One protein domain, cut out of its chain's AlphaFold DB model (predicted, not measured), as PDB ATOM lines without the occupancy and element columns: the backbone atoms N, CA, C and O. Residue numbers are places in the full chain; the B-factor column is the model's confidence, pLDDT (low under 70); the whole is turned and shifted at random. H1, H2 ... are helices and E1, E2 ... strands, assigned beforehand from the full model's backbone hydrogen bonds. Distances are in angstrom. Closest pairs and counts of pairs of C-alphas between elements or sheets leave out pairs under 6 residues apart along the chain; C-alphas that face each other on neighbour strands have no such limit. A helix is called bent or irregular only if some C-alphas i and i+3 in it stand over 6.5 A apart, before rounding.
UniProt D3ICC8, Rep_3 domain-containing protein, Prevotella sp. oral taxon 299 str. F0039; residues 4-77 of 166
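AT A GLANCE: This is residues 4 to 77 of the 166 residues of the protein "Rep_3 domain-containing protein" of Prevotella sp. oral taxon 299 str. F0039 (UniProt D3ICC8). Picture a long two-stranded hairpin, E2 and E3, with the long helix H2 running along one of its faces and the short strand E1 added beside E3. The small helix H1 follows E1 and is over the same face of this sheet as H2; no named helix covers the other face. The hairpin makes the length of the domain, which spans 48 by 25 by 17 A, is elongated, and is loose, with a radius of gyration of the C-alphas of 14.1 A. The printed part has 74 residues, with two named helices and three named strands in the order E1, H1, H2, E2, E3; the sheet runs E1, E3, E2, antiparallel throughout, and the class is mixed, helices and strands.

HOW THE PARTS SIT: Start at E1, residues 4 to 6, an edge strand antiparallel to E3, residues 61 to 72; look for N 5 and O 66, 3.0 A apart and within hydrogen-bond range. A tight link leads to H1, residues 7 to 13, which is on the sheet at a height of 5.9 A; its closest C-alphas to E3 are those of Ile 7 and Gly 65, 4.4 A. H2, residues 23 to 41, is on the same face at a height of 9.7 A, over E3 and E2, residues 44 to 54. It runs along the strands, at 12 degrees to E2 on the local plane, and its closest C-alphas to E2 are those of Leu 38 and Ser 45, 5.1 A. H1 and H2 are only just apart, 8.3 A at the closest. E2 and E3 form an antiparallel hairpin, with N 47 and O 69 at 2.9 A and N 64 and O 51 at 2.8 A within hydrogen-bond range. E1, H1, H2 and E2 make a split strand-helix-strand unit, two strands running the same way with E3 between them, and its crossover is right-handed. Every O i to N i+4 pair is within hydrogen-bond range in H1, and 13 of 15 are in H2.

IN THESE COORDINATES: Find C-alpha 4 at (-69.868, 52.222, 59.878), where E1 begins. H2 runs 26.0 A from C-alpha 23 at (-80.566, 64.298, 58.083); it is neither bent nor irregular, but only just: C-alphas 29 and 32 are 6.5 A apart. E2 covers 33.0 A. E3 covers 30.9 A, bends by 65 degrees at residue 64, and ends at C-alpha 72, (-80.185, 38.209, 53.565).

THE WHOLE: Look to Gly 57 and Lys 77 for the two C-alphas farthest apart, 47.9 A. The printed part has no cut and no long link. The mean pLDDT of the printed part is 89.5, and residues 56 to 59, between E2 and E3, are under 70.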
ATOM      1  N   LEU A   4     -69.782  50.886  59.300       84.38
ATOM      2  CA  LEU A   4     -69.868  52.222  59.878       84.38
ATOM      3  C   LEU A   4     -69.583  53.241  58.783       84.38
ATOM      4  O   LEU A   4     -68.559  53.161  58.109       84.38
ATOM      5  N   CYS A   5     -70.497  54.185  58.615       87.56
ATOM      6  CA  CYS A   5     -70.387  55.233  57.617       87.56
ATOM      7  C   CYS A   5     -70.718  56.571  58.267       87.56
ATOM      8  O   CYS A   5     -71.814  56.740  58.809       87.56
ATOM      9  N   SER A   6     -69.807  57.540  58.201       92.44
ATOM     10  CA  SER A   6     -70.136  58.906  58.613       92.44
ATOM     11  C   SER A   6     -71.137  59.539  57.644       92.44
ATOM     12  O   SER A   6     -71.279  59.120  56.492       92.44
ATOM     13  N   ILE A   7     -71.844  60.576  58.091       91.00
ATOM     14  CA  ILE A   7     -72.843  61.247  57.251       91.00
ATOM     15  C   ILE A   7     -72.211  61.969  56.053       91.00
ATOM     16  O   ILE A   7     -72.825  62.070  54.993       91.00
ATOM     17  N   GLU A   8     -70.980  62.458  56.202       90.12
ATOM     18  CA  GLU A   8     -70.245  63.122  55.122       90.12
ATOM     19  C   GLU A   8     -69.774  62.118  54.072       90.12
ATOM     20  O   GLU A   8     -69.958  62.347  52.876       90.12
ATOM     21  N   GLU A   9     -69.229  60.980  54.505       92.25
ATOM     22  CA  GLU A   9     -68.867  59.886  53.601       92.25
ATOM     23  C   GLU A   9     -70.096  59.339  52.883       92.25
ATOM     24  O   GLU A   9     -70.049  59.145  51.672       92.25
ATOM     25  N   PHE A  10     -71.220  59.173  53.589       91.31
ATOM     26  CA  PHE A  10     -72.480  58.739  52.987       91.31
ATOM     27  C   PHE A  10     -72.910  59.699  51.872       91.31
ATOM     28  O   PHE A  10     -73.215  59.283  50.753       91.31
ATOM     29  N   ARG A  11     -72.876  61.011  52.140       91.75
ATOM     30  CA  ARG A  11     -73.202  62.026  51.130       91.75
ATOM     31  C   ARG A  11     -72.282  61.952  49.921       91.75
ATOM     32  O   ARG A  11     -72.771  62.107  48.809       91.75
ATOM     33  N   LYS A  12     -70.988  61.713  50.119       93.19
ATOM     34  CA  LYS A  12     -70.029  61.564  49.017       93.19
ATOM     35  C   LYS A  12     -70.301  60.304  48.202       93.19
ATOM     36  O   LYS A  12     -70.438  60.398  46.987       93.19
ATOM     37  N   MET A  13     -70.456  59.155  48.862       90.75
ATOM     38  CA  MET A  13     -70.707  57.864  48.209       90.75
ATOM     39  C   MET A  13     -71.934  57.903  47.295       90.75
ATOM     40  O   MET A  13     -71.887  57.390  46.181       90.75
ATOM     41  N   PHE A  14     -73.007  58.563  47.733       90.31
ATOM     42  CA  PHE A  14     -74.258  58.654  46.976       90.31
ATOM     43  C   PHE A  14     -74.427  59.975  46.210       90.31
ATOM     44  O   PHE A  14     -75.507  60.252  45.690       90.31
ATOM     45  N   SER A  15     -73.381  60.806  46.123       92.06
ATOM     46  CA  SER A  15     -73.415  62.106  45.428       92.06
ATOM     47  C   SER A  15     -74.547  63.044  45.909       92.06
ATOM     48  O   SER A  15     -75.176  63.765  45.130       92.06
ATOM     49  N   LEU A  16     -74.809  63.054  47.220       90.88
ATOM     50  CA  LEU A  16     -75.855  63.827  47.906       90.88
ATOM     51  C   LEU A  16     -75.324  65.092  48.598       90.88
ATOM     52  O   LEU A  16     -76.002  65.676  49.440       90.88
ATOM     53  N   GLU A  17     -74.116  65.547  48.277       89.00
ATOM     54  CA  GLU A  17     -73.487  66.706  48.933       89.00
ATOM     55  C   GLU A  17     -74.331  67.986  48.801       89.00
ATOM     56  O   GLU A  17     -74.412  68.791  49.727       89.00
ATOM     57  N   LYS A  18     -75.016  68.149  47.660       89.69
ATOM     58  CA  LYS A  18     -75.869  69.311  47.355       89.69
ATOM     59  C   LYS A  18     -77.363  69.075  47.627       89.69
ATOM     60  O   LYS A  18     -78.152  70.003  47.460       89.69
ATOM     61  N   LYS A  19     -77.769  67.861  48.017       86.31
ATOM     62  CA  LYS A  19     -79.176  67.452  48.206       86.31
ATOM     63  C   LYS A  19     -79.441  67.052  49.659       86.31
ATOM     64  O   LYS A  19     -78.518  66.702  50.382       86.31
ATOM     65  N   PHE A  20     -80.703  67.119  50.092       85.19
ATOM     66  CA  PHE A  20     -81.146  66.671  51.423       85.19
ATOM     67  C   PHE A  20     -80.288  67.236  52.562       85.19
ATOM     68  O   PHE A  20     -79.535  66.510  53.203       85.19
ATOM     69  N   LYS A  21     -80.320  68.558  52.781       83.62
ATOM     70  CA  LYS A  21     -79.492  69.206  53.818       83.62
ATOM     71  C   LYS A  21     -79.819  68.681  55.222       83.62
ATOM     72  O   LYS A  21     -78.908  68.516  56.030       83.62
ATOM     73  N   ALA A  22     -81.090  68.386  55.490       88.00
ATOM     74  CA  ALA A  22     -81.520  67.772  56.737       88.00
ATOM     75  C   ALA A  22     -81.235  66.262  56.739       88.00
ATOM     76  O   ALA A  22     -81.413  65.579  55.735       88.00
ATOM     77  N   VAL A  23     -80.822  65.738  57.895       88.06
ATOM     78  CA  VAL A  23     -80.566  64.298  58.083       88.06
ATOM     79  C   VAL A  23     -81.848  63.483  57.903       88.06
ATOM     80  O   VAL A  23     -81.827  62.464  57.223       88.06
ATOM     81  N   ALA A  24     -82.972  63.987  58.418       89.56
ATOM     82  CA  ALA A  24     -84.279  63.342  58.295       89.56
ATOM     83  C   ALA A  24     -84.707  63.119  56.832       89.56
ATOM     84  O   ALA A  24     -85.337  62.113  56.517       89.56
ATOM     85  N   ASP A  25     -84.325  64.019  55.919       92.56
ATOM     86  CA  ASP A  25     -84.626  63.849  54.496       92.56
ATOM     87  C   ASP A  25     -83.821  62.698  53.880       92.56
ATOM     88  O   ASP A  25     -84.335  61.972  53.034       92.56
ATOM     89  N   ILE A  26     -82.568  62.499  54.308       92.19
ATOM     90  CA  ILE A  26     -81.759  61.355  53.862       92.19
ATOM     91  C   ILE A  26     -82.422  60.052  54.303       92.19
ATOM     92  O   ILE A  26     -82.537  59.115  53.521       92.19
ATOM     93  N   GLU A  27     -82.874  59.994  55.550       93.88
ATOM     94  CA  GLU A  27     -83.510  58.798  56.091       93.88
ATOM     95  C   GLU A  27     -84.779  58.463  55.311       93.88
ATOM     96  O   GLU A  27     -84.900  57.360  54.782       93.88
ATOM     97  N   ARG A  28     -85.660  59.451  55.133       94.56
ATOM     98  CA  ARG A  28     -86.947  59.263  54.464       94.56
ATOM     99  C   ARG A  28     -86.829  58.980  52.968       94.56
ATOM    100  O   ARG A  28     -87.545  58.134  52.448       94.56
ATOM    101  N   PHE A  29     -85.979  59.715  52.251       94.25
ATOM    102  CA  PHE A  29     -85.940  59.656  50.783       94.25
ATOM    103  C   PHE A  29     -84.859  58.739  50.224       94.25
ATOM    104  O   PHE A  29     -84.909  58.411  49.041       94.25
ATOM    105  N   VAL A  30     -83.885  58.337  51.041       94.19
ATOM    106  CA  VAL A  30     -82.780  57.481  50.598       94.19
ATOM    107  C   VAL A  30     -82.812  56.156  51.340       94.19
ATOM    108  O   VAL A  30     -82.933  55.119  50.699       94.19
ATOM    109  N   LEU A  31     -82.736  56.171  52.673       94.56
ATOM    110  CA  LEU A  31     -82.579  54.932  53.442       94.56
ATOM    111  C   LEU A  31     -83.853  54.087  53.457       94.56
ATOM    112  O   LEU A  31     -83.792  52.909  53.120       94.56
ATOM    113  N   GLU A  32     -84.997  54.678  53.800       95.75
ATOM    114  CA  GLU A  32     -86.286  53.976  53.837       95.75
ATOM    115  C   GLU A  32     -86.692  53.471  52.447       95.75
ATOM    116  O   GLU A  32     -87.122  52.326  52.303       95.75
ATOM    117  N   VAL A  33     -86.508  54.301  51.414       96.38
ATOM    118  CA  VAL A  33     -86.833  53.943  50.025       96.38
ATOM    119  C   VAL A  33     -85.956  52.789  49.544       96.38
ATOM    120  O   VAL A  33     -86.488  51.785  49.075       96.38
ATOM    121  N   ALA A  34     -84.633  52.888  49.712       95.38
ATOM    122  CA  ALA A  34     -83.710  51.843  49.278       95.38
ATOM    123  C   ALA A  34     -83.915  50.535  50.053       95.38
ATOM    124  O   ALA A  34     -83.903  49.458  49.462       95.38
ATOM    125  N   GLN A  35     -84.136  50.613  51.370       95.88
ATOM    126  CA  GLN A  35     -84.411  49.433  52.184       95.88
ATOM    127  C   GLN A  35     -85.683  48.721  51.717       95.88
ATOM    128  O   GLN A  35     -85.674  47.500  51.566       95.88
ATOM    129  N   LYS A  36     -86.761  49.471  51.461       96.31
ATOM    130  CA  LYS A  36     -88.025  48.911  50.978       96.31
ATOM    131  C   LYS A  36     -87.861  48.237  49.616       96.31
ATOM    132  O   LYS A  36     -88.289  47.099  49.445       96.31
ATOM    133  N   GLU A  37     -87.216  48.917  48.671       96.00
ATOM    134  CA  GLU A  37     -86.991  48.389  47.323       96.00
ATOM    135  C   GLU A  37     -86.172  47.090  47.351       96.00
ATOM    136  O   GLU A  37     -86.541  46.104  46.708       96.00
ATOM    137  N   LEU A  38     -85.100  47.044  48.149       95.44
ATOM    138  CA  LEU A  38     -84.270  45.846  48.289       95.44
ATOM    139  C   LEU A  38     -84.989  44.710  49.024       95.44
ATOM    140  O   LEU A  38     -84.855  43.554  48.625       95.44
ATOM    141  N   ASP A  39     -85.779  45.015  50.056       94.44
ATOM    142  CA  ASP A  39     -86.573  44.017  50.782       94.44
ATOM    143  C   ASP A  39     -87.608  43.313  49.879       94.44
ATOM    144  O   ASP A  39     -87.938  42.138  50.095       94.44
ATOM    145  N   GLU A  40     -88.110  44.017  48.863       93.25
ATOM    146  CA  GLU A  40     -89.087  43.508  47.898       93.25
ATOM    147  C   GLU A  40     -88.436  42.761  46.725       93.25
ATOM    148  O   GLU A  40     -88.964  41.735  46.300       93.25
ATOM    149  N   SER A  41     -87.294  43.236  46.220       90.81
ATOM    150  CA  SER A  41     -86.762  42.801  44.916       90.81
ATOM    151  C   SER A  41     -85.441  42.030  44.961       90.81
ATOM    152  O   SER A  41     -85.117  41.327  44.006       90.81
ATOM    153  N   SER A  42     -84.669  42.135  46.046       90.50
ATOM    154  CA  SER A  42     -83.293  41.634  46.099       90.50
ATOM    155  C   SER A  42     -83.114  40.550  47.167       90.50
ATOM    156  O   SER A  42     -83.709  40.632  48.246       90.50
ATOM    157  N   PRO A  43     -82.268  39.528  46.929       92.06
ATOM    158  CA  PRO A  43     -81.859  38.585  47.970       92.06
ATOM    159  C   PRO A  43     -80.990  39.240  49.054       92.06
ATOM    160  O   PRO A  43     -80.836  38.673  50.135       92.06
ATOM    161  N   TYR A  44     -80.435  40.425  48.793       93.69
ATOM    162  CA  TYR A  44     -79.654  41.202  49.751       93.69
ATOM    163  C   TYR A  44     -80.302  42.560  50.006       93.69
ATOM    164  O   TYR A  44     -80.593  43.309  49.076       93.69
ATOM    165  N   SER A  45     -80.460  42.879  51.282       95.88
ATOM    166  CA  SER A  45     -80.976  44.140  51.801       95.88
ATOM    167  C   SER A  45     -80.144  44.557  53.020       95.88
ATOM    168  O   SER A  45     -79.070  44.001  53.280       95.88
ATOM    169  N   PHE A  46     -80.614  45.534  53.789       95.19
ATOM    170  CA  PHE A  46     -79.956  45.993  55.004       95.19
ATOM    171  C   PHE A  46     -80.953  46.489  56.057       95.19
ATOM    172  O   PHE A  46     -82.102  46.810  55.764       95.19
ATOM    173  N   THR A  47     -80.495  46.578  57.301       95.06
ATOM    174  CA  THR A  47     -81.079  47.438  58.340       95.06
ATOM    175  C   THR A  47     -80.041  48.468  58.769       95.06
ATOM    176  O   THR A  47     -78.848  48.305  58.498       95.06
ATOM    177  N   TRP A  48     -80.478  49.560  59.391       94.81
ATOM    178  CA  TRP A  48     -79.585  50.650  59.762       94.81
ATOM    179  C   TRP A  48     -79.943  51.242  61.122       94.81
ATOM    180  O   TRP A  48     -81.104  51.258  61.523       94.81
ATOM    181  N   GLU A  49     -78.925  51.737  61.818       94.00
ATOM    182  CA  GLU A  49     -79.059  52.442  63.092       94.00
ATOM    183  C   GLU A  49     -78.312  53.774  63.033       94.00
ATOM    184  O   GLU A  49     -77.258  53.884  62.395       94.00
ATOM    185  N   ARG A  50     -78.852  54.797  63.703       93.69
ATOM    186  CA  ARG A  50     -78.218  56.115  63.803       93.69
ATOM    187  C   ARG A  50     -77.031  56.056  64.754       93.69
ATOM    188  O   ARG A  50     -77.148  55.587  65.882       93.69
ATOM    189  N   GLN A  51     -75.913  56.624  64.324       91.25
ATOM    190  CA  GLN A  51     -74.792  56.940  65.199       91.25
ATOM    191  C   GLN A  51     -74.975  58.367  65.704       91.25
ATOM    192  O   GLN A  51     -74.975  59.315  64.916       91.25
ATOM    193  N   GLU A  52     -75.145  58.524  67.013       90.56
ATOM    194  CA  GLU A  52     -75.462  59.799  67.647       90.56
ATOM    195  C   GLU A  52     -74.392  60.191  68.666       90.56
ATOM    196  O   GLU A  52     -73.965  59.380  69.483       90.56
ATOM    197  N   VAL A  53     -73.995  61.462  68.652       87.50
ATOM    198  CA  VAL A  53     -73.114  62.050  69.670       87.50
ATOM    199  C   VAL A  53     -73.851  63.131  70.444       87.50
ATOM    200  O   VAL A  53     -74.760  63.783  69.920       87.50
ATOM    201  N   SER A  54     -73.443  63.355  71.690       83.75
ATOM    202  CA  SER A  54     -73.938  64.473  72.491       83.75
ATOM    203  C   SER A  54     -73.638  65.798  71.789       83.75
ATOM    204  O   SER A  54     -72.482  66.113  71.490       83.75
ATOM    205  N   SER A  55     -74.678  66.588  71.533       77.75
ATOM    206  CA  SER A  55     -74.526  67.958  71.060       77.75
ATOM    207  C   SER A  55     -73.939  68.820  72.176       77.75
ATOM    208  O   SER A  55     -74.289  68.659  73.344       77.75
ATOM    209  N   ARG A  56     -73.075  69.780  71.824       69.38
ATOM    210  CA  ARG A  56     -72.435  70.693  72.790       69.38
ATOM    211  C   ARG A  56     -73.413  71.707  73.429       69.38
ATOM    212  O   ARG A  56     -72.970  72.562  74.183       69.38
ATOM    213  N   GLY A  57     -74.719  71.618  73.153       64.50
ATOM    214  CA  GLY A  57     -75.761  72.452  73.761       64.50
ATOM    215  C   GLY A  57     -77.169  71.845  73.656       64.50
ATOM    216  O   GLY A  57     -77.472  71.124  72.703       64.50
ATOM    217  N   CYS A  58     -78.012  72.158  74.651       55.59
ATOM    218  CA  CYS A  58     -79.437  71.798  74.789       55.59
ATOM    219  C   CYS A  58     -79.791  70.298  74.830       55.59
ATOM    220  O   CYS A  58     -80.780  69.911  74.217       55.59
ATOM    221  N   ASN A  59     -79.022  69.444  75.529       66.38
ATOM    222  CA  ASN A  59     -79.298  67.996  75.690       66.38
ATOM    223  C   ASN A  59     -79.633  67.246  74.379       66.38
ATOM    224  O   ASN A  59     -80.206  66.156  74.396       66.38
ATOM    225  N   GLY A  60     -79.285  67.831  73.233       72.81
ATOM    226  CA  GLY A  60     -79.614  67.302  71.923       72.81
ATOM    227  C   GLY A  60     -78.626  66.218  71.529       72.81
ATOM    228  O   GLY A  60     -77.452  66.256  71.902       72.81
ATOM    229  N   LYS A  61     -79.084  65.268  70.725       84.12
ATOM    230  CA  LYS A  61     -78.216  64.300  70.062       84.12
ATOM    231  C   LYS A  61     -78.034  64.714  68.608       84.12
ATOM    232  O   LYS A  61     -78.995  65.097  67.945       84.12
ATOM    233  N   LYS A  62     -76.795  64.682  68.121       87.12
ATOM    234  CA  LYS A  62     -76.471  64.940  66.717       87.12
ATOM    235  C   LYS A  62     -76.150  63.616  66.042       87.12
ATOM    236  O   LYS A  62     -75.222  62.930  66.463       87.12
ATOM    237  N   VAL A  63     -76.867  63.304  64.967       89.12
ATOM    238  CA  VAL A  63     -76.540  62.165  64.106       89.12
ATOM    239  C   VAL A  63     -75.245  62.474  63.350       89.12
ATOM    240  O   VAL A  63     -75.151  63.481  62.645       89.12
ATOM    241  N   VAL A  64     -74.234  61.628  63.528       91.12
ATOM    242  CA  VAL A  64     -72.911  61.740  62.886       91.12
ATOM    243  C   VAL A  64     -72.706  60.721  61.773       91.12
ATOM    244  O   VAL A  64     -71.812  60.891  60.947       91.12
ATOM    245  N   GLY A  65     -73.544  59.688  61.714       92.81
ATOM    246  CA  GLY A  65     -73.447  58.633  60.718       92.81
ATOM    247  C   GLY A  65     -74.466  57.529  60.943       92.81
ATOM    248  O   GLY A  65     -75.402  57.682  61.731       92.81
ATOM    249  N   TYR A  66     -74.243  56.409  60.266       94.44
ATOM    250  CA  TYR A  66     -75.092  55.230  60.330       94.44
ATOM    251  C   TYR A  66     -74.255  53.960  60.432       94.44
ATOM    252  O   TYR A  66     -73.143  53.878  59.900       94.44
ATOM    253  N   THR A  67     -74.818  52.957  61.093       94.06
ATOM    254  CA  THR A  67     -74.313  51.586  61.057       94.06
ATOM    255  C   THR A  67     -75.268  50.738  60.243       94.06
ATOM    256  O   THR A  67     -76.442  50.641  60.588       94.06
ATOM    257  N   PHE A  68     -74.763  50.129  59.174       94.44
ATOM    258  CA  PHE A  68     -75.531  49.241  58.311       94.44
ATOM    259  C   PHE A  68     -75.258  47.781  58.652       94.44
ATOM    260  O   PHE A  68     -74.103  47.359  58.785       94.44
ATOM    261  N   TYR A  69     -76.335  47.010  58.726       93.50
ATOM    262  CA  TYR A  69     -76.318  45.579  58.972       93.50
ATOM    263  C   TYR A  69     -76.849  44.868  57.726       93.50
ATOM    264  O   TYR A  69     -78.001  45.093  57.346       93.50
ATOM    265  N   PRO A  70     -76.038  44.032  57.058       93.62
ATOM    266  CA  PRO A  70     -76.497  43.300  55.889       93.62
ATOM    267  C   PRO A  70     -77.586  42.301  56.288       93.62
ATOM    268  O   PRO A  70     -77.462  41.585  57.281       93.62
ATOM    269  N   LYS A  71     -78.644  42.233  55.483       93.31
ATOM    270  CA  LYS A  71     -79.794  41.350  55.678       93.31
ATOM    271  C   LYS A  71     -79.955  40.477  54.444       93.31
ATOM    272  O   LYS A  71     -80.063  40.982  53.330       93.31
ATOM    273  N   PHE A  72     -79.985  39.167  54.645       92.31
ATOM    274  CA  PHE A  72     -80.185  38.209  53.565       92.31
ATOM    275  C   PHE A  72     -81.628  37.702  53.545       92.31
ATOM    276  O   PHE A  72     -82.196  37.368  54.585       92.31
ATOM    277  N   ILE A  73     -82.219  37.655  52.353       91.00
ATOM    278  CA  ILE A  73     -83.630  37.360  52.125       91.00
ATOM    279  C   ILE A  73     -83.735  36.166  51.177       91.00
ATOM    280  O   ILE A  73     -83.752  36.309  49.956       91.00
ATOM    281  N   GLN A  74     -83.857  34.967  51.752       84.94
ATOM    282  CA  GLN A  74     -83.894  33.715  50.985       84.94
ATOM    283  C   GLN A  74     -85.045  33.676  49.964       84.94
ATOM    284  O   GLN A  74     -84.875  33.138  48.876       84.94
ATOM    285  N   LYS A  75     -86.200  34.279  50.282       86.88
ATOM    286  CA  LYS A  75     -87.388  34.287  49.405       86.88
ATOM    287  C   LYS A  75     -87.178  35.010  48.065       86.88
ATOM    288  O   LYS A  75     -87.856  34.677  47.104       86.88
ATOM    289  N   ASN A  76     -86.250  35.969  48.001       87.12
ATOM    290  CA  ASN A  76     -85.989  36.769  46.799       87.12
ATOM    291  C   ASN A  76     -84.833  36.182  45.968       87.12
ATOM    292  O   ASN A  76     -84.401  36.778  44.984       87.12
ATOM    293  N   LYS A  77     -84.283  35.032  46.378       82.56
ATOM    294  CA  LYS A  77     -83.193  34.375  45.664       82.56
ATOM    295  C   LYS A  77     -83.745  33.617  44.463       82.56
ATOM    296  O   LYS A  77     -84.657  32.809  44.606       82.56
TER     297      LYS A  77